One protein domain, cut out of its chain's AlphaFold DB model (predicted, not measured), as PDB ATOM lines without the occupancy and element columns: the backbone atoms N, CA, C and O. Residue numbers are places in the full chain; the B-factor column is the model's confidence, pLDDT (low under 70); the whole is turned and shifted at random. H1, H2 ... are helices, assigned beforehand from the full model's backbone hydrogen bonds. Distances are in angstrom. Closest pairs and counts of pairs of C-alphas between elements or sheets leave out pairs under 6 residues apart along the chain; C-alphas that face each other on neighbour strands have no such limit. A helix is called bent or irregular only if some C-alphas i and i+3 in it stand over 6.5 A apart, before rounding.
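AT A GLANCE: This is residues 45 to 221 of the 226 residues of an uncharacterized protein of Gardnerella vaginalis JCP8108 (UniProt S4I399). A flat slab of long helices: H1, H4 and H3 lie side by side in that order, and H6 and H8 pack on H3 and on each other. The start of the slab's first helix, with the residues before it, sticks out as residues 45 to 54; short H2 and H5 pack on H6 near one end, and H7 lies at the other, between H6 and H8 in the chain. The printed part has 177 residues with eight named helices, H1 to H8 along the chain, and no named strand; the class is all helix. It is only just compact, close to loose, with a radius of gyration of the C-alphas of 18.6 A, and spans 58 by 47 by 24 A.

IN THESE COORDINATES: H1, residues 49 to 76, begins at C-alpha 49 (99.168, 172.409, 221.777) and is 39.9 A long. H2 is residues 78 to 85. H3, residues 90 to 113, measures 34.3 A, and H4, residues 118 to 137, 29.1 A. H5 is residues 144 to 147. H6, residues 149 to 186, is 45.1 A long and irregular, with C-alphas 151 and 154 9.4 A apart and a kink of 113 degrees near residue 156. H7 is residues 192 to 197. H8, residues 199 to 219, measures 30.2 A and ends at C-alpha 219 (94.661, 129.380, 200.100).

HOW THE PARTS SIT: H3, H4, H6 and H8 form an up and down bundle, each running against the one before it. H3 and H4 are a hairpin at a shallow tilt of 32 degrees; their closest C-alphas, Ala 111 and Trp 120, are 4.7 A apart. H6 is the hub, touching seven helices. With residues 157 to 173 it touches H3, closest at C-alphas Trp 98 and Gly 165, 4.3 A. H6 touches H8 with residues 164 to 180, opposite ways, closest at C-alphas Gly 172 and Glu 210, 4.9 A. H1 touches H4, the same way at a shallow tilt of 21 degrees, with C-alphas Gly 70 and Gly 136 closest at 4.1 A. H1 and H3 are apart. Every O i to N i+4 pair is within hydrogen-bond range in H2, H3, H4 and H8, against 22 of 24 in H1, 28 of 34 in H6 and 0 of 2 in H7, where 3 of 3 O i to N i+3 pairs are; H5 is too short for an i+4 pair.

THE WHOLE: The farthest C-alphas, Ser 79 and Thr 190, are 59.7 A apart. The printed part has no cut and no long link. Its mean pLDDT is 91.0, with residues 45 to 48 under 70.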
ATOM      1  N   ARG A  45      93.006 179.762 219.877       49.94
ATOM      2  CA  ARG A  45      92.825 179.383 221.292       49.94
ATOM      3  C   ARG A  45      92.252 177.977 221.512       49.94
ATOM      4  O   ARG A  45      92.248 177.502 222.647       49.94
ATOM      5  N   HIS A  46      91.801 177.294 220.456       52.66
ATOM      6  CA  HIS A  46      91.052 176.033 220.584       52.66
ATOM      7  C   HIS A  46      91.804 174.751 220.184       52.66
ATOM      8  O   HIS A  46      91.249 173.653 220.287       52.66
ATOM      9  N   SER A  47      93.083 174.842 219.813       54.25
ATOM     10  CA  SER A  47      93.982 173.685 219.843       54.25
ATOM     11  C   SER A  47      94.793 173.769 221.134       54.25
ATOM     12  O   SER A  47      95.486 174.743 221.371       54.25
ATOM     13  N   ASN A  48      94.667 172.795 222.036       64.19
ATOM     14  CA  ASN A  48      95.560 172.715 223.192       64.19
ATOM     15  C   ASN A  48      96.892 172.125 222.695       64.19
ATOM     16  O   ASN A  48      96.968 170.894 222.592       64.19
ATOM     17  N   PRO A  49      97.939 172.924 222.390       78.12
ATOM     18  CA  PRO A  49      99.168 172.409 221.777       78.12
ATOM     19  C   PRO A  49      99.815 171.325 222.646       78.12
ATOM     20  O   PRO A  49     100.317 170.325 222.142       78.12
ATOM     21  N   LYS A  50      99.687 171.448 223.973       87.94
ATOM     22  CA  LYS A  50     100.165 170.462 224.950       87.94
ATOM     23  C   LYS A  50      99.518 169.081 224.787       87.94
ATOM     24  O   LYS A  50     100.209 168.079 224.922       87.94
ATOM     25  N   ARG A  51      98.215 169.008 224.474       85.88
ATOM     26  CA  ARG A  51      97.513 167.722 224.279       85.88
ATOM     27  C   ARG A  51      98.002 167.004 223.024       85.88
ATOM     28  O   ARG A  51      98.127 165.786 223.036       85.88
ATOM     29  N   TRP A  52      98.302 167.754 221.966       87.88
ATOM     30  CA  TRP A  52      98.870 167.197 220.740       87.88
ATOM     31  C   TRP A  52     100.317 166.750 220.926       87.88
ATOM     32  O   TRP A  52     100.644 165.641 220.521       87.88
ATOM     33  N   ILE A  53     101.152 167.548 221.600       92.81
ATOM     34  CA  ILE A  53     102.527 167.150 221.947       92.81
ATOM     35  C   ILE A  53     102.516 165.849 222.759       92.81
ATOM     36  O   ILE A  53     103.234 164.912 222.419       92.81
ATOM     37  N   LEU A  54     101.661 165.762 223.784       93.81
ATOM     38  CA  LEU A  54     101.510 164.545 224.580       93.81
ATOM     39  C   LEU A  54     101.050 163.360 223.723       93.81
ATOM     40  O   LEU A  54     101.610 162.277 223.834       93.81
ATOM     41  N   TYR A  55     100.062 163.558 222.847       92.31
ATOM     42  CA  TYR A  55      99.586 162.510 221.946       92.31
ATOM     43  C   TYR A  55     100.689 161.999 221.008       92.31
ATOM     44  O   TYR A  55     100.854 160.791 220.872       92.31
ATOM     45  N   PHE A  56     101.485 162.889 220.410       93.69
ATOM     46  CA  PHE A  56     102.621 162.492 219.573       93.69
ATOM     47  C   PHE A  56     103.711 161.770 220.369       93.69
ATOM     48  O   PHE A  56     104.262 160.787 219.879       93.69
ATOM     49  N   ALA A  57     103.992 162.201 221.602       96.44
ATOM     50  CA  ALA A  57     104.922 161.499 222.484       96.44
ATOM     51  C   ALA A  57     104.430 160.078 222.810       96.44
ATOM     52  O   ALA A  57     105.205 159.126 222.736       96.44
ATOM     53  N   VAL A  58     103.133 159.919 223.098       96.69
ATOM     54  CA  VAL A  58     102.502 158.609 223.322       96.69
ATOM     55  C   VAL A  58     102.540 157.749 222.060       96.69
ATOM     56  O   VAL A  58     102.861 156.571 222.153       96.69
ATOM     57  N   LEU A  59     102.272 158.315 220.880       96.56
ATOM     58  CA  LEU A  59     102.380 157.589 219.611       96.56
ATOM     59  C   LEU A  59     103.797 157.077 219.363       96.56
ATOM     60  O   LEU A  59     103.979 155.921 218.998       96.56
ATOM     61  N   LEU A  60     104.802 157.920 219.588       97.19
ATOM     62  CA  LEU A  60     106.196 157.525 219.419       97.19
ATOM     63  C   LEU A  60     106.576 156.418 220.409       97.19
ATOM     64  O   LEU A  60     107.207 155.435 220.021       97.19
ATOM     65  N   ALA A  61     106.126 156.527 221.661       97.50
ATOM     66  CA  ALA A  61     106.293 155.474 222.655       97.50
ATOM     67  C   ALA A  61     105.607 154.164 222.228       97.50
ATOM     68  O   ALA A  61     106.227 153.108 222.326       97.50
ATOM     69  N   ALA A  62     104.382 154.228 221.697       97.19
ATOM     70  CA  ALA A  62     103.619 153.080 221.198       97.19
ATOM     71  C   ALA A  62     104.247 152.414 219.961       97.19
ATOM     72  O   ALA A  62     104.005 151.237 219.714       97.19
ATOM     73  N   ILE A  63     105.072 153.138 219.202       96.50
ATOM     74  CA  ILE A  63     105.852 152.570 218.097       96.50
ATOM     75  C   ILE A  63     107.112 151.879 218.623       96.50
ATOM     76  O   ILE A  63     107.374 150.720 218.308       96.50
ATOM     77  N   VAL A  64     107.900 152.578 219.439       97.38
ATOM     78  CA  VAL A  64     109.254 152.133 219.799       97.38
ATOM     79  C   VAL A  64     109.244 151.061 220.887       97.38
ATOM     80  O   VAL A  64     109.910 150.035 220.749       97.38
ATOM     81  N   ILE A  65     108.511 151.294 221.979       97.62
ATOM     82  CA  ILE A  65     108.585 150.451 223.180       97.62
ATOM     83  C   ILE A  65     108.046 149.038 222.902       97.62
ATOM     84  O   ILE A  65     108.769 148.080 223.178       97.62
ATOM     85  N   PRO A  66     106.844 148.852 222.320       97.88
ATOM     86  CA  PRO A  66     106.284 147.516 222.117       97.88
ATOM     87  C   PRO A  66     107.081 146.697 221.106       97.88
ATOM     88  O   PRO A  66     107.322 145.514 221.340       97.88
ATOM     89  N   TYR A  67     107.558 147.331 220.029       96.75
ATOM     90  CA  TYR A  67     108.423 146.676 219.052       96.75
ATOM     91  C   TYR A  67     109.729 146.199 219.684       96.75
ATOM     92  O   TYR A  67     110.141 145.055 219.482       96.75
ATOM     93  N   TRP A  68     110.371 147.053 220.488       96.44
ATOM     94  CA  TRP A  68     111.591 146.686 221.199       96.44
ATOM     95  C   TRP A  68     111.348 145.515 222.157       96.44
ATOM     96  O   TRP A  68     112.090 144.536 222.104       96.44
ATOM     97  N   ILE A  69     110.274 145.554 222.954       97.25
ATOM     98  CA  ILE A  69     109.907 144.453 223.858       97.25
ATOM     99  C   ILE A  69     109.701 143.157 223.063       97.25
ATOM    100  O   ILE A  69     110.352 142.157 223.362       97.25
ATOM    101  N   GLY A  70     108.870 143.169 222.017       96.00
ATOM    102  CA  GLY A  70     108.628 141.987 221.183       96.00
ATOM    103  C   GLY A  70     109.922 141.423 220.589       96.00
ATOM    104  O   GLY A  70     110.183 140.224 220.672       96.00
ATOM    105  N   ARG A  71     110.800 142.293 220.081       94.69
ATOM    106  CA  ARG A  71     112.096 141.888 219.523       94.69
ATOM    107  C   ARG A  71     113.038 141.303 220.576       94.69
ATOM    108  O   ARG A  71     113.729 140.325 220.296       94.69
ATOM    109  N   THR A  72     113.098 141.881 221.776       95.56
ATOM    110  CA  THR A  72     113.937 141.344 222.864       95.56
ATOM    111  C   THR A  72     113.451 139.977 223.327       95.56
ATOM    112  O   THR A  72     114.274 139.087 223.528       95.56
ATOM    113  N   LEU A  73     112.136 139.761 223.412       94.38
ATOM    114  CA  LEU A  73     111.569 138.445 223.702       94.38
ATOM    115  C   LEU A  73     111.924 137.433 222.609       94.38
ATOM    116  O   LEU A  73     112.374 136.336 222.925       94.38
ATOM    117  N   ALA A  74     111.802 137.826 221.339       92.50
ATOM    118  CA  ALA A  74     112.148 136.974 220.208       92.50
ATOM    119  C   ALA A  74     113.616 136.525 220.226       92.50
ATOM    120  O   ALA A  74     113.895 135.359 219.968       92.50
ATOM    121  N   VAL A  75     114.549 137.433 220.535       92.12
ATOM    122  CA  VAL A  75     115.999 137.183 220.431       92.12
ATOM    123  C   VAL A  75     116.608 136.613 221.715       92.12
ATOM    124  O   VAL A  75     117.499 135.777 221.642       92.12
ATOM    125  N   GLN A  76     116.178 137.082 222.886       94.25
ATOM    126  CA  GLN A  76     116.787 136.711 224.172       94.25
ATOM    127  C   GLN A  76     115.997 135.628 224.914       94.25
ATOM    128  O   GLN A  76     116.565 134.918 225.735       94.25
ATOM    129  N   HIS A  77     114.698 135.488 224.629       93.69
ATOM    130  CA  HIS A  77     113.789 134.586 225.343       93.69
ATOM    131  C   HIS A  77     113.018 133.670 224.378       93.69
ATOM    132  O   HIS A  77     111.870 133.302 224.634       93.69
ATOM    133  N   THR A  78     113.651 133.271 223.271       90.31
ATOM    134  CA  THR A  78     113.024 132.497 222.187       90.31
ATOM    135  C   THR A  78     112.334 131.231 222.689       90.31
ATOM    136  O   THR A  78     111.195 130.966 222.316       90.31
ATOM    137  N   SER A  79     112.976 130.463 223.576       89.44
ATOM    138  CA  SER A  79     112.403 129.223 224.118       89.44
ATOM    139  C   SER A  79     111.096 129.464 224.875       89.44
ATOM    140  O   SER A  79     110.159 128.683 224.735       89.44
ATOM    141  N   TRP A  80     111.012 130.567 225.627       93.00
ATOM    142  CA  TRP A  80     109.796 130.952 226.343       93.00
ATOM    143  C   TRP A  80     108.673 131.316 225.367       93.00
ATOM    144  O   TRP A  80     107.554 130.832 225.513       93.00
ATOM    145  N   VAL A  81     108.987 132.097 224.325       92.38
ATOM    146  CA  VAL A  81     108.028 132.471 223.271       92.38
ATOM    147  C   VAL A  81     107.496 131.220 222.567       92.38
ATOM    148  O   VAL A  81     106.285 131.038 222.458       92.38
ATOM    149  N   VAL A  82     108.384 130.319 222.140       90.44
ATOM    150  CA  VAL A  82     107.992 129.081 221.453       90.44
ATOM    151  C   VAL A  82     107.099 128.221 222.345       90.44
ATOM    152  O   VAL A  82     106.059 127.767 221.884       90.44
ATOM    153  N   GLN A  83     107.444 128.042 223.621       92.12
ATOM    154  CA  GLN A  83     106.638 127.244 224.547       92.12
ATOM    155  C   GLN A  83     105.252 127.853 224.803       92.12
ATOM    156  O   GLN A  83     104.275 127.120 224.944       92.12
ATOM    157  N   HIS A  84     105.151 129.182 224.878       93.31
ATOM    158  CA  HIS A  84     103.887 129.854 225.175       93.31
ATOM    159  C   HIS A  84     102.932 129.882 223.971       93.31
ATOM    160  O   HIS A  84     101.715 129.868 224.147       93.31
ATOM    161  N   TYR A  85     103.475 129.893 222.749       88.38
ATOM    162  CA  TYR A  85     102.695 130.004 221.513       88.38
ATOM    163  C   TYR A  85     102.649 128.721 220.673       88.38
ATOM    164  O   TYR A  85     101.970 128.706 219.648       88.38
ATOM    165  N   SER A  86     103.287 127.625 221.098       83.56
ATOM    166  CA  SER A  86     103.314 126.351 220.356       83.56
ATOM    167  C   SER A  86     101.935 125.729 220.122       83.56
ATOM    168  O   SER A  86     101.794 124.878 219.252       83.56
ATOM    169  N   GLY A  87     100.922 126.125 220.900       87.69
ATOM    170  CA  GLY A  87      99.537 125.684 220.711       87.69
ATOM    171  C   GLY A  87      98.798 126.389 219.569       87.69
ATOM    172  O   GLY A  87      97.691 125.981 219.224       87.69
ATOM    173  N   LEU A  88      99.372 127.446 218.988       91.25
ATOM    174  CA  LEU A  88      98.756 128.177 217.886       91.25
ATOM    175  C   LEU A  88      99.035 127.490 216.551       91.25
ATOM    176  O   LEU A  88     100.144 127.035 216.279       91.25
ATOM    177  N   THR A  89      98.030 127.471 215.680       92.44
ATOM    178  CA  THR A  89      98.223 127.054 214.292       92.44
ATOM    179  C   THR A  89      98.783 128.217 213.470       92.44
ATOM    180  O   THR A  89      98.404 129.369 213.710       92.44
ATOM    181  N   PRO A  90      99.622 127.960 212.451       91.19
ATOM    182  CA  PRO A  90     100.097 129.004 211.546       91.19
ATOM    183  C   PRO A  90      98.952 129.823 210.927       91.19
ATOM    184  O   PRO A  90      99.039 131.043 210.854       91.19
ATOM    185  N   GLN A  91      97.843 129.184 210.542       93.12
ATOM    186  CA  GLN A  91      96.666 129.865 209.989       93.12
ATOM    187  C   GLN A  91      96.038 130.826 211.004       93.12
ATOM    188  O   GLN A  91      95.676 131.947 210.649       93.12
ATOM    189  N   GLY A  92      95.940 130.408 212.270       93.25
ATOM    190  CA  GLY A  92      95.463 131.265 213.351       93.25
ATOM    191  C   GLY A  92      96.376 132.470 213.561       93.25
ATOM    192  O   GLY A  92      95.886 133.585 213.717       93.25
ATOM    193  N   VAL A  93      97.695 132.275 213.488       94.81
ATOM    194  CA  VAL A  93      98.664 133.371 213.627       94.81
ATOM    195  C   VAL A  93      98.589 134.358 212.458       94.81
ATOM    196  O   VAL A  93      98.565 135.561 212.714       94.81
ATOM    197  N   VAL A  94      98.478 133.887 211.206       95.56
ATOM    198  CA  VAL A  94      98.223 134.769 210.044       95.56
ATOM    199  C   VAL A  94      96.983 135.616 210.293       95.56
ATOM    200  O   VAL A  94      97.027 136.830 210.118       95.56
ATOM    201  N   PHE A  95      95.886 134.981 210.712       96.31
ATOM    202  CA  PHE A  95      94.617 135.665 210.929       96.31
ATOM    203  C   PHE A  95      94.705 136.707 212.048       96.31
ATOM    204  O   PHE A  95      94.266 137.834 211.852       96.31
ATOM    205  N   ILE A  96      95.312 136.375 213.192       96.62
ATOM    206  CA  ILE A  96      95.496 137.313 214.313       96.62
ATOM    207  C   ILE A  96      96.336 138.518 213.882       96.62
ATOM    208  O   ILE A  96      95.967 139.660 214.165       96.62
ATOM    209  N   ALA A  97      97.450 138.265 213.196       97.12
ATOM    210  CA  ALA A  97      98.332 139.315 212.714       97.12
ATOM    211  C   ALA A  97      97.602 140.221 211.710       97.12
ATOM    212  O   ALA A  97      97.522 141.425 211.926       97.12
ATOM    213  N   TRP A  98      96.949 139.639 210.701       97.94
ATOM    214  CA  TRP A  98      96.147 140.378 209.723       97.94
ATOM    215  C   TRP A  98      95.018 141.194 210.373       97.94
ATOM    216  O   TRP A  98      94.884 142.380 210.080       97.94
ATOM    217  N   VAL A  99      94.237 140.613 211.296       98.06
ATOM    218  CA  VAL A  99      93.163 141.334 212.011       98.06
ATOM    219  C   VAL A  99      93.734 142.542 212.746       98.06
ATOM    220  O   VAL A  99      93.135 143.618 212.716       98.06
ATOM    221  N   THR A 100      94.889 142.382 213.393       98.06
ATOM    222  CA  THR A 100      95.541 143.464 214.139       98.06
ATOM    223  C   THR A 100      95.985 144.589 213.202       98.06
ATOM    224  O   THR A 100      95.692 145.760 213.471       98.06
ATOM    225  N   THR A 101      96.578 144.257 212.054       98.06
ATOM    226  CA  THR A 101      97.007 145.241 211.054       98.06
ATOM    227  C   THR A 101      95.816 145.973 210.439       98.06
ATOM    228  O   THR A 101      95.811 147.205 210.369       98.06
ATOM    229  N   VAL A 102      94.759 145.248 210.057       98.12
ATOM    230  CA  VAL A 102      93.525 145.825 209.498       98.12
ATOM    231  C   VAL A 102      92.817 146.707 210.520       98.12
ATOM    232  O   VAL A 102      92.352 147.793 210.171       98.12
ATOM    233  N   ALA A 103      92.764 146.304 211.790       97.94
ATOM    234  CA  ALA A 103      92.204 147.127 212.859       97.94
ATOM    235  C   ALA A 103      93.034 148.401 213.083       97.94
ATOM    236  O   ALA A 103      92.466 149.486 213.234       97.94
ATOM    237  N   THR A 104      94.364 148.305 213.024       98.06
ATOM    238  CA  THR A 104      95.274 149.458 213.103       98.06
ATOM    239  C   THR A 104      95.038 150.431 211.946       98.06
ATOM    240  O   THR A 104      94.847 151.625 212.175       98.06
ATOM    241  N   ALA A 105      94.964 149.937 210.707       97.25
ATOM    242  CA  ALA A 105      94.676 150.757 209.531       97.25
ATOM    243  C   ALA A 105      93.274 151.389 209.594       97.25
ATOM    244  O   ALA A 105      93.110 152.579 209.322       97.25
ATOM    245  N   THR A 106      92.268 150.617 210.018       96.19
ATOM    246  CA  THR A 106      90.883 151.088 210.183       96.19
ATOM    247  C   THR A 106      90.808 152.215 211.208       96.19
ATOM    248  O   THR A 106      90.217 153.263 210.954       96.19
ATOM    249  N   THR A 107      91.399 152.012 212.384       96.50
ATOM    250  CA  THR A 107      91.358 152.996 213.473       96.50
ATOM    251  C   THR A 107      92.183 154.233 213.154       96.50
ATOM    252  O   THR A 107      91.758 155.331 213.506       96.50
ATOM    253  N   LEU A 108      93.281 154.092 212.406       95.75
ATOM    254  CA  LEU A 108      93.996 155.224 211.822       95.75
ATOM    255  C   LEU A 108      93.096 156.012 210.866       95.75
ATOM    256  O   LEU A 108      92.950 157.223 211.024       95.75
ATOM    257  N   ALA A 109      92.451 155.342 209.908       92.94
ATOM    258  CA  ALA A 109      91.550 155.989 208.960       92.94
ATOM    259  C   ALA A 109      90.408 156.723 209.681       92.94
ATOM    260  O   ALA A 109      90.157 157.896 209.405       92.94
ATOM    261  N   MET A 110      89.773 156.089 210.669       93.75
ATOM    262  CA  MET A 110      88.718 156.716 211.472       93.75
ATOM    263  C   MET A 110      89.231 157.880 212.324       93.75
ATOM    264  O   MET A 110      88.541 158.890 212.450       93.75
ATOM    265  N   ALA A 111      90.448 157.794 212.864       93.38
ATOM    266  CA  ALA A 111      91.068 158.895 213.599       93.38
ATOM    267  C   ALA A 111      91.335 160.121 212.709       93.38
ATOM    268  O   ALA A 111      91.333 161.248 213.214       93.38
ATOM    269  N   LEU A 112      91.539 159.917 211.402       90.62
ATOM    270  CA  LEU A 112      91.684 160.986 210.410       90.62
ATOM    271  C   LEU A 112      90.327 161.540 209.949       90.62
ATOM    272  O   LEU A 112      90.167 162.758 209.883       90.62
ATOM    273  N   ILE A 113      89.350 160.668 209.668       89.12
ATOM    274  CA  ILE A 113      88.006 161.051 209.196       89.12
ATOM    275  C   ILE A 113      87.229 161.786 210.295       89.12
ATOM    276  O   ILE A 113      86.692 162.868 210.069       89.12
ATOM    277  N   GLU A 114      87.187 161.225 211.503       89.50
ATOM    278  CA  GLU A 114      86.471 161.779 212.654       89.50
ATOM    279  C   GLU A 114      87.444 162.407 213.658       89.50
ATOM    280  O   GLU A 114      87.446 162.097 214.852       89.50
ATOM    281  N   SER A 115      88.271 163.339 213.176       81.31
ATOM    282  CA  SER A 115      89.356 163.950 213.955       81.31
ATOM    283  C   SER A 115      88.905 164.653 215.246       81.31
ATOM    284  O   SER A 115      89.717 164.806 216.164       81.31
ATOM    285  N   GLY A 116      87.628 165.039 215.351       81.44
ATOM    286  CA  GLY A 116      87.027 165.628 216.552       81.44
ATOM    287  C   GLY A 116      86.784 164.636 217.696       81.44
ATOM    288  O   GLY A 116      86.735 165.048 218.856       81.44
ATOM    289  N   LYS A 117      86.675 163.328 217.416       88.19
ATOM    290  CA  LYS A 117      86.436 162.306 218.443       88.19
ATOM    291  C   LYS A 117      87.749 161.671 218.897       88.19
ATOM    292  O   LYS A 117      88.426 160.970 218.151       88.19
ATOM    293  N   TRP A 118      88.078 161.854 220.173       89.88
ATOM    294  CA  TRP A 118      89.297 161.296 220.772       89.88
ATOM    295  C   TRP A 118      89.301 159.765 220.895       89.88
ATOM    296  O   TRP A 118      90.375 159.175 220.983       89.88
ATOM    297  N   ILE A 119      88.130 159.115 220.853       94.00
ATOM    298  CA  ILE A 119      88.012 157.653 220.958       94.00
ATOM    299  C   ILE A 119      88.810 156.926 219.869       94.00
ATOM    300  O   ILE A 119      89.536 155.984 220.170       94.00
ATOM    301  N   TRP A 120      88.752 157.407 218.625       94.44
ATOM    302  CA  TRP A 120      89.437 156.773 217.498       94.44
ATOM    303  C   TRP A 120      90.955 156.866 217.615       94.44
ATOM    304  O   TRP A 120      91.656 155.913 217.294       94.44
ATOM    305  N   ARG A 121      91.463 157.978 218.155       94.56
ATOM    306  CA  ARG A 121      92.895 158.167 218.427       94.56
ATOM    307  C   ARG A 121      93.391 157.220 219.516       94.56
ATOM    308  O   ARG A 121      94.472 156.660 219.395       94.56
ATOM    309  N   PHE A 122      92.596 157.032 220.567       95.19
ATOM    310  CA  PHE A 122      92.920 156.097 221.642       95.19
ATOM    311  C   PHE A 122      92.916 154.644 221.149       95.19
ATOM    312  O   PHE A 122      93.877 153.917 221.390       95.19
ATOM    313  N   LEU A 123      91.884 154.244 220.398       96.69
ATOM    314  CA  LEU A 123      91.823 152.918 219.777       96.69
ATOM    315  C   LEU A 123      92.995 152.692 218.819       96.69
ATOM    316  O   LEU A 123      93.612 151.632 218.869       96.69
ATOM    317  N   PHE A 124      93.350 153.696 218.012       97.44
ATOM    318  CA  PHE A 124      94.516 153.624 217.138       97.44
ATOM    319  C   PHE A 124      95.804 153.355 217.922       97.44
ATOM    320  O   PHE A 124      96.544 152.451 217.557       97.44
ATOM    321  N   VAL A 125      96.048 154.061 219.031       97.75
ATOM    322  CA  VAL A 125      97.229 153.817 219.880       97.75
ATOM    323  C   VAL A 125      97.241 152.390 220.438       97.75
ATOM    324  O   VAL A 125      98.301 151.768 220.467       97.75
ATOM    325  N   ILE A 126      96.091 151.851 220.855       97.81
ATOM    326  CA  ILE A 126      95.998 150.472 221.364       97.81
ATOM    327  C   ILE A 126      96.353 149.465 220.271       97.81
ATOM    328  O   ILE A 126      97.252 148.650 220.471       97.81
ATOM    329  N   PHE A 127      95.673 149.520 219.124       98.12
ATOM    330  CA  PHE A 127      95.929 148.570 218.041       98.12
ATOM    331  C   PHE A 127      97.346 148.714 217.496       98.12
ATOM    332  O   PHE A 127      98.013 147.703 217.313       98.12
ATOM    333  N   LEU A 128      97.856 149.943 217.378       98.06
ATOM    334  CA  LEU A 128      99.246 150.196 217.023       98.06
ATOM    335  C   LEU A 128     100.205 149.554 218.033       98.06
ATOM    336  O   LEU A 128     101.148 148.896 217.631       98.06
ATOM    337  N   THR A 129      99.955 149.672 219.337       98.44
ATOM    338  CA  THR A 129     100.800 149.041 220.369       98.44
ATOM    339  C   THR A 129     100.853 147.520 220.197       98.44
ATOM    340  O   THR A 129     101.931 146.927 220.259       98.44
ATOM    341  N   ILE A 130      99.702 146.887 219.955       98.25
ATOM    342  CA  ILE A 130      99.604 145.437 219.732       98.25
ATOM    343  C   ILE A 130     100.321 145.054 218.431       98.25
ATOM    344  O   ILE A 130     101.142 144.139 218.432       98.25
ATOM    345  N   GLU A 131     100.079 145.788 217.346       98.06
ATOM    346  CA  GLU A 131     100.703 145.580 216.036       98.06
ATOM    347  C   GLU A 131     102.230 145.649 216.122       98.06
ATOM    348  O   GLU A 131     102.937 144.796 215.584       98.06
ATOM    349  N   GLN A 132     102.755 146.645 216.836       98.19
ATOM    350  CA  GLN A 132     104.192 146.843 217.010       98.19
ATOM    351  C   GLN A 132     104.806 145.733 217.864       98.19
ATOM    352  O   GLN A 132     105.894 145.255 217.549       98.19
ATOM    353  N   PHE A 133     104.095 145.255 218.887       97.81
ATOM    354  CA  PHE A 133     104.522 144.096 219.669       97.81
ATOM    355  C   PHE A 133     104.587 142.813 218.828       97.81
ATOM    356  O   PHE A 133     105.619 142.137 218.841       97.81
ATOM    357  N   ILE A 134     103.537 142.507 218.053       96.50
ATOM    358  CA  ILE A 134     103.516 141.352 217.136       96.50
ATOM    359  C   ILE A 134     104.652 141.480 216.115       96.50
ATOM    360  O   ILE A 134     105.427 140.540 215.954       96.50
ATOM    361  N   SER A 135     104.815 142.662 215.513       96.25
ATOM    362  CA  SER A 135     105.893 142.968 214.560       96.25
ATOM    363  C   SER A 135     107.288 142.749 215.156       96.25
ATOM    364  O   SER A 135     108.200 142.279 214.472       96.25
ATOM    365  N   GLY A 136     107.471 143.086 216.434       94.94
ATOM    366  CA  GLY A 136     108.702 142.824 217.171       94.94
ATOM    367  C   GLY A 136     108.938 141.328 217.376       94.94
ATOM    368  O   GLY A 136     110.035 140.841 217.104       94.94
ATOM    369  N   LEU A 137     107.907 140.590 217.805       94.19
ATOM    370  CA  LEU A 137     107.983 139.143 218.038       94.19
ATOM    371  C   LEU A 137     108.312 138.363 216.762       94.19
ATOM    372  O   LEU A 137     109.159 137.469 216.791       94.19
ATOM    373  N   CYS A 138     107.685 138.694 215.634       92.62
ATOM    374  CA  CYS A 138     107.917 138.004 214.365       92.62
ATOM    375  C   CYS A 138     109.137 138.521 213.589       92.62
ATOM    376  O   CYS A 138     109.418 138.016 212.502       92.62
ATOM    377  N   LEU A 139     109.880 139.489 214.147       92.06
ATOM    378  CA  LEU A 139     111.028 140.138 213.507       92.06
ATOM    379  C   LEU A 139     110.668 140.662 212.111       92.06
ATOM    380  O   LEU A 139     111.328 140.317 211.126       92.06
ATOM    381  N   LEU A 140     109.603 141.472 212.051       88.88
ATOM    382  CA  LEU A 140     108.961 141.897 210.811       88.88
ATOM    383  C   LEU A 140     109.964 142.330 209.745       88.88
ATOM    384  O   LEU A 140     110.721 143.289 209.910       88.88
ATOM    385  N   ARG A 141     109.948 141.598 208.631       86.38
ATOM    386  CA  ARG A 141     110.826 141.809 207.483       86.38
ATOM    387  C   ARG A 141     110.139 141.305 206.222       86.38
ATOM    388  O   ARG A 141     109.478 140.282 206.261       86.38
ATOM    389  N   LEU A 142     110.339 141.963 205.083       80.44
ATOM    390  CA  LEU A 142     109.773 141.496 203.805       80.44
ATOM    391  C   LEU A 142     110.439 140.204 203.298       80.44
ATOM    392  O   LEU A 142     109.802 139.385 202.651       80.44
ATOM    393  N   SER A 143     111.712 139.993 203.638       80.44
ATOM    394  CA  SER A 143     112.485 138.779 203.344       80.44
ATOM    395  C   SER A 143     112.591 137.850 204.562       80.44
ATOM    396  O   SER A 143     113.668 137.354 204.902       80.44
ATOM    397  N   PHE A 144     111.482 137.667 205.277       80.00
ATOM    398  CA  PHE A 144     111.480 137.026 206.593       80.00
ATOM    399  C   PHE A 144     111.845 135.535 206.585       80.00
ATOM    400  O   PHE A 144     112.416 135.095 207.576       80.00
ATOM    401  N   TRP A 145     111.597 134.791 205.496       73.88
ATOM    402  CA  TRP A 145     111.778 133.329 205.414       73.88
ATOM    403  C   TRP A 145     113.107 132.817 205.975       73.88
ATOM    404  O   TRP A 145     113.139 131.822 206.691       73.88
ATOM    405  N   TYR A 146     114.199 133.532 205.703       75.00
ATOM    406  CA  TYR A 146     115.524 133.195 206.226       75.00
ATOM    407  C   TYR A 146     115.850 133.913 207.541       75.00
ATOM    408  O   TYR A 146     116.619 133.412 208.353       75.00
ATOM    409  N   SER A 147     115.275 135.096 207.767       74.81
ATOM    410  CA  SER A 147     115.624 135.961 208.899       74.81
ATOM    411  C   SER A 147     115.051 135.465 210.226       74.81
ATOM    412  O   SER A 147     115.689 135.630 211.262       74.81
ATOM    413  N   THR A 148     113.854 134.885 210.213       85.06
ATOM    414  CA  THR A 148     113.199 134.319 211.402       85.06
ATOM    415  C   THR A 148     113.750 132.944 211.743       85.06
ATOM    416  O   THR A 148     113.866 132.631 212.922       85.06
ATOM    417  N   TYR A 149     114.142 132.148 210.743       84.12
ATOM    418  CA  TYR A 149     114.743 130.828 210.940       84.12
ATOM    419  C   TYR A 149     116.035 130.901 211.757       84.12
ATOM    420  O   TYR A 149     116.258 130.078 212.637       84.12
ATOM    421  N   VAL A 150     116.851 131.937 211.541       86.44
ATOM    422  CA  VAL A 150     118.079 132.163 212.325       86.44
ATOM    423  C   VAL A 150     117.794 132.321 213.823       86.44
ATOM    424  O   VAL A 150     118.636 131.964 214.639       86.44
ATOM    425  N   VAL A 151     116.622 132.842 214.192       88.31
ATOM    426  CA  VAL A 151     116.262 133.090 215.595       88.31
ATOM    427  C   VAL A 151     115.414 131.955 216.165       88.31
ATOM    428  O   VAL A 151     115.722 131.433 217.228       88.31
ATOM    429  N   TYR A 152     114.367 131.547 215.453       88.31
ATOM    430  CA  TYR A 152     113.377 130.576 215.920       88.31
ATOM    431  C   TYR A 152     113.671 129.124 215.515       88.31
ATOM    432  O   TYR A 152     112.985 128.213 215.982       88.31
ATOM    433  N   GLY A 153     114.666 128.875 214.659       88.06
ATOM    434  CA  GLY A 153     115.004 127.537 214.173       88.06
ATOM    435  C   GLY A 153     113.800 126.831 213.548       88.06
ATOM    436  O   GLY A 153     113.039 127.424 212.788       88.06
ATOM    437  N   SER A 154     113.581 125.569 213.919       85.31
ATOM    438  CA  SER A 154     112.445 124.764 213.445       85.31
ATOM    439  C   SER A 154     111.065 125.299 213.857       85.31
ATOM    440  O   SER A 154     110.063 124.881 213.283       85.31
ATOM    441  N   ALA A 155     110.987 126.233 214.812       85.50
ATOM    442  CA  ALA A 155     109.738 126.866 215.235       85.50
ATOM    443  C   ALA A 155     109.412 128.161 214.459       85.50
ATOM    444  O   ALA A 155     108.447 128.855 214.791       85.50
ATOM    445  N   SER A 156     110.179 128.507 213.416       89.88
ATOM    446  CA  SER A 156     109.997 129.754 212.655       89.88
ATOM    447  C   SER A 156     108.658 129.865 211.929       89.88
ATOM    448  O   SER A 156     108.257 130.979 211.597       89.88
ATOM    449  N   GLY A 157     107.947 128.755 211.713       89.81
ATOM    450  CA  GLY A 157     106.661 128.736 211.008       89.81
ATOM    451  C   GLY A 157     105.621 129.701 211.593       89.81
ATOM    452  O   GLY A 157     104.919 130.371 210.840       89.81
ATOM    453  N   LEU A 158     105.563 129.857 212.922       90.94
ATOM    454  CA  LEU A 158     104.629 130.797 213.562       90.94
ATOM    455  C   LEU A 158     105.034 132.260 213.339       90.94
ATOM    456  O   LEU A 158     104.192 133.095 213.016       90.94
ATOM    457  N   ALA A 159     106.325 132.579 213.450       92.50
ATOM    458  CA  ALA A 159     106.825 133.924 213.161       92.50
ATOM    459  C   ALA A 159     106.639 134.286 211.674       92.50
ATOM    460  O   ALA A 159     106.246 135.404 211.342       92.50
ATOM    461  N   ASN A 160     106.857 133.324 210.778       93.19
ATOM    462  CA  ASN A 160     106.634 133.458 209.339       93.19
ATOM    463  C   ASN A 160     105.164 133.729 209.009       93.19
ATOM    464  O   ASN A 160     104.855 134.632 208.231       93.19
ATOM    465  N   ALA A 161     104.257 133.005 209.660       93.62
ATOM    466  CA  ALA A 161     102.825 133.229 209.554       93.62
ATOM    467  C   ALA A 161     102.417 134.643 209.995       93.62
ATOM    468  O   ALA A 161     101.698 135.329 209.267       93.62
ATOM    469  N   ALA A 162     102.916 135.126 211.135       94.69
ATOM    470  CA  ALA A 162     102.642 136.496 211.573       94.69
ATOM    471  C   ALA A 162     103.126 137.533 210.544       94.69
ATOM    472  O   ALA A 162     102.376 138.443 210.191       94.69
ATOM    473  N   ASN A 163     104.333 137.354 209.992       95.00
ATOM    474  CA  ASN A 163     104.856 138.228 208.939       95.00
ATOM    475  C   ASN A 163     103.963 138.254 207.698       95.00
ATOM    476  O   ASN A 163     103.685 139.331 207.173       95.00
ATOM    477  N   LEU A 164     103.473 137.099 207.243       94.38
ATOM    478  CA  LEU A 164     102.546 137.042 206.113       94.38
ATOM    479  C   LEU A 164     101.223 137.750 206.399       94.38
ATOM    480  O   LEU A 164     100.716 138.447 205.520       94.38
ATOM    481  N   GLY A 165     100.679 137.611 207.609       95.19
ATOM    482  CA  GLY A 165      99.467 138.324 208.018       95.19
ATOM    483  C   GLY A 165      99.638 139.840 207.905       95.19
ATOM    484  O   GLY A 165      98.863 140.490 207.206       95.19
ATOM    485  N   ILE A 166     100.711 140.381 208.487       96.50
ATOM    486  CA  ILE A 166     101.005 141.825 208.459       96.50
ATOM    487  C   ILE A 166     101.269 142.315 207.032       96.50
ATOM    488  O   ILE A 166     100.720 143.326 206.598       96.50
ATOM    489  N   ILE A 167     102.103 141.597 206.274       95.25
ATOM    490  CA  ILE A 167     102.478 141.991 204.910       95.25
ATOM    491  C   ILE A 167     101.257 141.965 203.987       95.25
ATOM    492  O   ILE A 167     101.071 142.894 203.204       95.25
ATOM    493  N   SER A 168     100.413 140.937 204.085       95.56
ATOM    494  CA  SER A 168      99.206 140.831 203.256       95.56
ATOM    495  C   SER A 168      98.197 141.934 203.542       95.56
ATOM    496  O   SER A 168      97.698 142.532 202.591       95.56
ATOM    497  N   ALA A 169      97.983 142.277 204.816       97.44
ATOM    498  CA  ALA A 169      97.180 143.437 205.186       97.44
ATOM    499  C   ALA A 169      97.798 144.740 204.654       97.44
ATOM    500  O   ALA A 169      97.121 145.564 204.048       97.44
ATOM    501  N   GLY A 170      99.116 144.916 204.787       96.44
ATOM    502  CA  GLY A 170      99.814 146.074 204.220       96.44
ATOM    503  C   GLY A 170      99.628 146.206 202.701       96.44
ATOM    504  O   GLY A 170      99.406 147.311 202.196       96.44
ATOM    505  N   PHE A 171      99.663 145.091 201.964       96.00
ATOM    506  CA  PHE A 171      99.371 145.071 200.528       96.00
ATOM    507  C   PHE A 171      97.904 145.383 200.220       96.00
ATOM    508  O   PHE A 171      97.645 146.138 199.281       96.00
ATOM    509  N   GLY A 172      96.956 144.853 200.995       97.25
ATOM    510  CA  GLY A 172      95.534 145.175 200.862       97.25
ATOM    511  C   GLY A 172      95.274 146.675 201.015       97.25
ATOM    512  O   GLY A 172      94.683 147.295 200.123       97.25
ATOM    513  N   VAL A 173      95.841 147.291 202.056       97.12
ATOM    514  CA  VAL A 173      95.792 148.740 202.302       97.12
ATOM    515  C   VAL A 173      96.371 149.515 201.117       97.12
ATOM    516  O   VAL A 173      95.769 150.495 200.671       97.12
ATOM    517  N   ALA A 174      97.516 149.087 200.577       96.69
ATOM    518  CA  ALA A 174      98.158 149.749 199.441       96.69
ATOM    519  C   ALA A 174      97.307 149.672 198.160       96.69
ATOM    520  O   ALA A 174      97.112 150.688 197.488       96.69
ATOM    521  N   ILE A 175      96.756 148.495 197.843       97.12
ATOM    522  CA  ILE A 175      95.856 148.298 196.695       97.12
ATOM    523  C   ILE A 175      94.613 149.172 196.851       97.12
ATOM    524  O   ILE A 175      94.240 149.889 195.920       97.12
ATOM    525  N   TYR A 176      93.999 149.160 198.034       95.69
ATOM    526  CA  TYR A 176      92.857 150.011 198.336       95.69
ATOM    527  C   TYR A 176      93.190 151.494 198.146       95.69
ATOM    528  O   TYR A 176      92.427 152.197 197.489       95.69
ATOM    529  N   ALA A 177      94.328 151.969 198.658       94.00
ATOM    530  CA  ALA A 177      94.733 153.366 198.523       94.00
ATOM    531  C   ALA A 177      94.884 153.778 197.049       94.00
ATOM    532  O   ALA A 177      94.367 154.823 196.651       94.00
ATOM    533  N   VAL A 178      95.520 152.941 196.222       95.88
ATOM    534  CA  VAL A 178      95.668 153.189 194.777       95.88
ATOM    535  C   VAL A 178      94.311 153.215 194.076       95.88
ATOM    536  O   VAL A 178      94.035 154.147 193.321       95.88
ATOM    537  N   LEU A 179      93.441 152.237 194.343       93.25
ATOM    538  CA  LEU A 179      92.104 152.178 193.745       93.25
ATOM    539  C   LEU A 179      91.235 153.360 194.177       93.25
ATOM    540  O   LEU A 179      90.564 153.967 193.346       93.25
ATOM    541  N   PHE A 180      91.267 153.715 195.459       91.88
ATOM    542  CA  PHE A 180      90.499 154.820 196.015       91.88
ATOM    543  C   PHE A 180      90.939 156.166 195.427       91.88
ATOM    544  O   PHE A 180      90.101 156.937 194.955       91.88
ATOM    545  N   VAL A 181      92.248 156.432 195.379       92.31
ATOM    546  CA  VAL A 181      92.790 157.651 194.756       92.31
ATOM    547  C   VAL A 181      92.509 157.662 193.250       92.31
ATOM    548  O   VAL A 181      92.053 158.675 192.722       92.31
ATOM    549  N   GLY A 182      92.699 156.536 192.560       91.56
ATOM    550  CA  GLY A 182      92.395 156.402 191.134       91.56
ATOM    551  C   GLY A 182      90.924 156.679 190.817       91.56
ATOM    552  O   GLY A 182      90.621 157.374 189.844       91.56
ATOM    553  N   LEU A 183      90.010 156.222 191.675       90.56
ATOM    554  CA  LEU A 183      88.580 156.501 191.572       90.56
ATOM    555  C   LEU A 183      88.282 157.991 191.790       90.56
ATOM    556  O   LEU A 183      87.500 158.569 191.036       90.56
ATOM    557  N   LEU A 184      88.931 158.633 192.768       89.38
ATOM    558  CA  LEU A 184      88.769 160.067 193.031       89.38
ATOM    559  C   LEU A 184      89.236 160.953 191.868       89.38
ATOM    560  O   LEU A 184      88.614 161.989 191.631       89.38
ATOM    561  N   VAL A 185      90.307 160.560 191.176       91.75
ATOM    562  CA  VAL A 185      90.886 161.318 190.051       91.75
ATOM    563  C   VAL A 185      90.130 161.062 188.746       91.75
ATOM    564  O   VAL A 185      89.891 161.993 187.983       91.75
ATOM    565  N   THR A 186      89.748 159.811 188.484       91.06
ATOM    566  CA  THR A 186      89.252 159.393 187.161       91.06
ATOM    567  C   THR A 186      87.733 159.493 187.029       91.06
ATOM    568  O   THR A 186      87.225 159.720 185.932       91.06
ATOM    569  N   VAL A 187      86.972 159.295 188.115       86.06
ATOM    570  CA  VAL A 187      85.510 159.153 188.031       86.06
ATOM    571  C   VAL A 187      84.789 160.489 188.259       86.06
ATOM    572  O   VAL A 187      84.908 161.082 189.335       86.06
ATOM    573  N   PRO A 188      83.956 160.945 187.299       83.56
ATOM    574  CA  PRO A 188      83.135 162.139 187.471       83.56
ATOM    575  C   PRO A 188      82.160 161.996 188.643       83.56
ATOM    576  O   PRO A 188      81.568 160.934 188.849       83.56
ATOM    577  N   LYS A 189      81.902 163.089 189.372       79.38
ATOM    578  CA  LYS A 189      81.009 163.090 190.550       79.38
ATOM    579  C   LYS A 189      79.559 162.690 190.243       79.38
ATOM    580  O   LYS A 189      78.836 162.285 191.153       79.38
ATOM    581  N   THR A 190      79.153 162.765 188.980       80.88
ATOM    582  CA  THR A 190      77.832 162.367 188.471       80.88
ATOM    583  C   THR A 190      77.717 160.870 188.159       80.88
ATOM    584  O   THR A 190      76.617 160.378 187.921       80.88
ATOM    585  N   SER A 191      78.825 160.123 188.168       82.94
ATOM    586  CA  SER A 191      78.838 158.688 187.869       82.94
ATOM    587  C   SER A 191      78.305 157.844 189.030       82.94
ATOM    588  O   SER A 191      78.564 158.136 190.198       82.94
ATOM    589  N   ARG A 192      77.638 156.722 188.719       80.44
ATOM    590  CA  ARG A 192      77.193 155.728 189.720       80.44
ATOM    591  C   ARG A 192      78.363 155.131 190.514       80.44
ATOM    592  O   ARG A 192      78.195 154.794 191.680       80.44
ATOM    593  N   LEU A 193      79.558 155.066 189.921       77.56
ATOM    594  CA  LEU A 193      80.773 154.579 190.589       77.56
ATOM    595  C   LEU A 193      81.268 155.520 191.700       77.56
ATOM    596  O   LEU A 193      82.000 155.087 192.585       77.56
ATOM    597  N   ASN A 194      80.804 156.775 191.730       83.62
ATOM    598  CA  ASN A 194      81.091 157.713 192.817       83.62
ATOM    599  C   ASN A 194      80.548 157.216 194.174       83.62
ATOM    600  O   ASN A 194      81.026 157.655 195.219       83.62
ATOM    601  N   VAL A 195      79.594 156.271 194.185       83.00
ATOM    602  CA  VAL A 195      79.104 155.629 195.416       83.00
ATOM    603  C   VAL A 195      80.244 154.976 196.193       83.00
ATOM    604  O   VAL A 195      80.271 155.129 197.407       83.00
ATOM    605  N   LEU A 196      81.222 154.352 195.524       81.00
ATOM    606  CA  LEU A 196      82.359 153.682 196.175       81.00
ATOM    607  C   LEU A 196      83.314 154.651 196.893       81.00
ATOM    608  O   LEU A 196      84.063 154.223 197.759       81.00
ATOM    609  N   THR A 197      83.257 155.954 196.595       81.75
ATOM    610  CA  THR A 197      84.025 156.977 197.336       81.75
ATOM    611  C   THR A 197      83.300 157.493 198.582       81.75
ATOM    612  O   THR A 197      83.883 158.226 199.380       81.75
ATOM    613  N   ARG A 198      82.016 157.145 198.772       81.75
ATOM    614  CA  ARG A 198      81.244 157.559 199.952       81.75
ATOM    615  C   ARG A 198      81.594 156.673 201.144       81.75
ATOM    616  O   ARG A 198      81.677 155.459 200.999       81.75
ATOM    617  N   SER A 199      81.711 157.291 202.323       77.81
ATOM    618  CA  SER A 199      82.231 156.708 203.576       77.81
ATOM    619  C   SER A 199      81.950 155.204 203.769       77.81
ATOM    620  O   SER A 199      82.879 154.400 203.755       77.81
ATOM    621  N   TRP A 200      80.679 154.790 203.843       82.69
ATOM    622  CA  TRP A 200      80.317 153.387 204.099       82.69
ATOM    623  C   TRP A 200      80.653 152.417 202.960       82.69
ATOM    624  O   TRP A 200      81.077 151.295 203.216       82.69
ATOM    625  N   ALA A 201      80.503 152.834 201.702       88.12
ATOM    626  CA  ALA A 201      80.835 151.990 200.554       88.12
ATOM    627  C   ALA A 201      82.353 151.862 200.366       88.12
ATOM    628  O   ALA A 201      82.843 150.792 200.011       88.12
ATOM    629  N   SER A 202      83.092 152.928 200.673       89.06
ATOM    630  CA  SER A 202      84.554 152.930 200.676       89.06
ATOM    631  C   SER A 202      85.113 151.959 201.714       89.06
ATOM    632  O   SER A 202      86.034 151.203 201.415       89.06
ATOM    633  N   LEU A 203      84.516 151.912 202.910       89.88
ATOM    634  CA  LEU A 203      84.888 150.937 203.939       89.88
ATOM    635  C   LEU A 203      84.599 149.498 203.509       89.88
ATOM    636  O   LEU A 203      85.425 148.621 203.730       89.88
ATOM    637  N   ILE A 204      83.462 149.244 202.856       92.62
ATOM    638  CA  ILE A 204      83.155 147.910 202.321       92.62
ATOM    639  C   ILE A 204      84.173 147.512 201.245       92.62
ATOM    640  O   ILE A 204      84.646 146.379 201.253       92.62
ATOM    641  N   MET A 205      84.550 148.436 200.353       93.81
ATOM    642  CA  MET A 205      85.588 148.192 199.346       93.81
ATOM    643  C   MET A 205      86.932 147.846 200.000       93.81
ATOM    644  O   MET A 205      87.576 146.888 199.582       93.81
ATOM    645  N   PHE A 206      87.329 148.589 201.038       95.25
ATOM    646  CA  PHE A 206      88.528 148.302 201.825       95.25
ATOM    647  C   PHE A 206      88.496 146.881 202.399       95.25
ATOM    648  O   PHE A 206      89.384 146.086 202.107       95.25
ATOM    649  N   TYR A 207      87.440 146.520 203.135       96.31
ATOM    650  CA  TYR A 207      87.336 145.186 203.732       96.31
ATOM    651  C   TYR A 207      87.247 144.064 202.698       96.31
ATOM    652  O   TYR A 207      87.781 142.986 202.934       96.31
ATOM    653  N   ALA A 208      86.613 144.293 201.546       96.81
ATOM    654  CA  ALA A 208      86.573 143.305 200.471       96.81
ATOM    655  C   ALA A 208      87.977 143.013 199.913       96.81
ATOM    656  O   ALA A 208      88.318 141.852 199.688       96.81
ATOM    657  N   ILE A 209      88.798 144.053 199.731       97.12
ATOM    658  CA  ILE A 209      90.196 143.916 199.297       97.12
ATOM    659  C   ILE A 209      91.020 143.201 200.370       97.12
ATOM    660  O   ILE A 209      91.752 142.268 200.047       97.12
ATOM    661  N   GLU A 210      90.867 143.584 201.637       97.75
ATOM    662  CA  GLU A 210      91.564 142.959 202.766       97.75
ATOM    663  C   GLU A 210      91.227 141.472 202.915       97.75
ATOM    664  O   GLU A 210      92.119 140.635 203.056       97.75
ATOM    665  N   VAL A 211      89.941 141.116 202.825       97.19
ATOM    666  CA  VAL A 211      89.494 139.718 202.859       97.19
ATOM    667  C   VAL A 211      90.085 138.946 201.681       97.19
ATOM    668  O   VAL A 211      90.578 137.837 201.863       97.19
ATOM    669  N   LEU A 212      90.105 139.522 200.478       96.62
ATOM    670  CA  LEU A 212      90.732 138.871 199.328       96.62
ATOM    671  C   LEU A 212      92.240 138.666 199.544       96.62
ATOM    672  O   LEU A 212      92.751 137.592 199.231       96.62
ATOM    673  N   ALA A 213      92.941 139.646 200.122       95.69
ATOM    674  CA  ALA A 213      94.373 139.559 200.401       95.69
ATOM    675  C   ALA A 213      94.709 138.399 201.354       95.69
ATOM    676  O   ALA A 213      95.586 137.588 201.046       95.69
ATOM    677  N   ILE A 214      93.982 138.256 202.469       95.12
ATOM    678  CA  ILE A 214      94.211 137.138 203.395       95.12
ATOM    679  C   ILE A 214      93.781 135.790 202.799       95.12
ATOM    680  O   ILE A 214      94.463 134.786 203.018       95.12
ATOM    681  N   LEU A 215      92.710 135.740 201.996       94.31
ATOM    682  CA  LEU A 215      92.312 134.512 201.296       94.31
ATOM    683  C   LEU A 215      93.423 134.028 200.354       94.31
ATOM    684  O   LEU A 215      93.725 132.837 200.334       94.31
ATOM    685  N   VAL A 216      94.080 134.935 199.627       93.38
ATOM    686  CA  VAL A 216      95.233 134.587 198.781       93.38
ATOM    687  C   VAL A 216      96.381 134.013 199.610       93.38
ATOM    688  O   VAL A 216      97.000 133.042 199.187       93.38
ATOM    689  N   VAL A 217      96.661 134.539 200.802       92.12
ATOM    690  CA  VAL A 217      97.715 133.978 201.666       92.12
ATOM    691  C   VAL A 217      97.346 132.590 202.187       92.12
ATOM    692  O   VAL A 217      98.156 131.665 202.095       92.12
ATOM    693  N   ILE A 218      96.132 132.434 202.720       90.88
ATOM    694  CA  ILE A 218      95.686 131.184 203.348       90.88
ATOM    695  C   ILE A 218      95.537 130.067 202.309       90.88
ATOM    696  O   ILE A 218      95.946 128.936 202.571       90.88
ATOM    697  N   PHE A 219      94.982 130.372 201.132       89.31
ATOM    698  CA  PHE A 219      94.661 129.380 200.100       89.31
ATOM    699  C   PHE A 219      95.667 129.318 198.943       89.31
ATOM    700  O   PHE A 219      95.699 128.327 198.221       89.31
ATOM    701  N   GLY A 220      96.513 130.332 198.759       82.62
ATOM    702  CA  GLY A 220      97.453 130.429 197.634       82.62
ATOM    703  C   GLY A 220      98.777 129.683 197.820       82.62
ATOM    704  O   GLY A 220      99.704 129.908 197.050       82.62
ATOM    705  N   GLY A 221      98.904 128.826 198.839       78.62
ATOM    706  CA  GLY A 221     100.103 128.004 199.062       78.62
ATOM    707  C   GLY A 221     101.272 128.712 199.766       78.62
ATOM    708  O   GLY A 221     102.303 128.092 200.019       78.62
TER     709      GLY A 221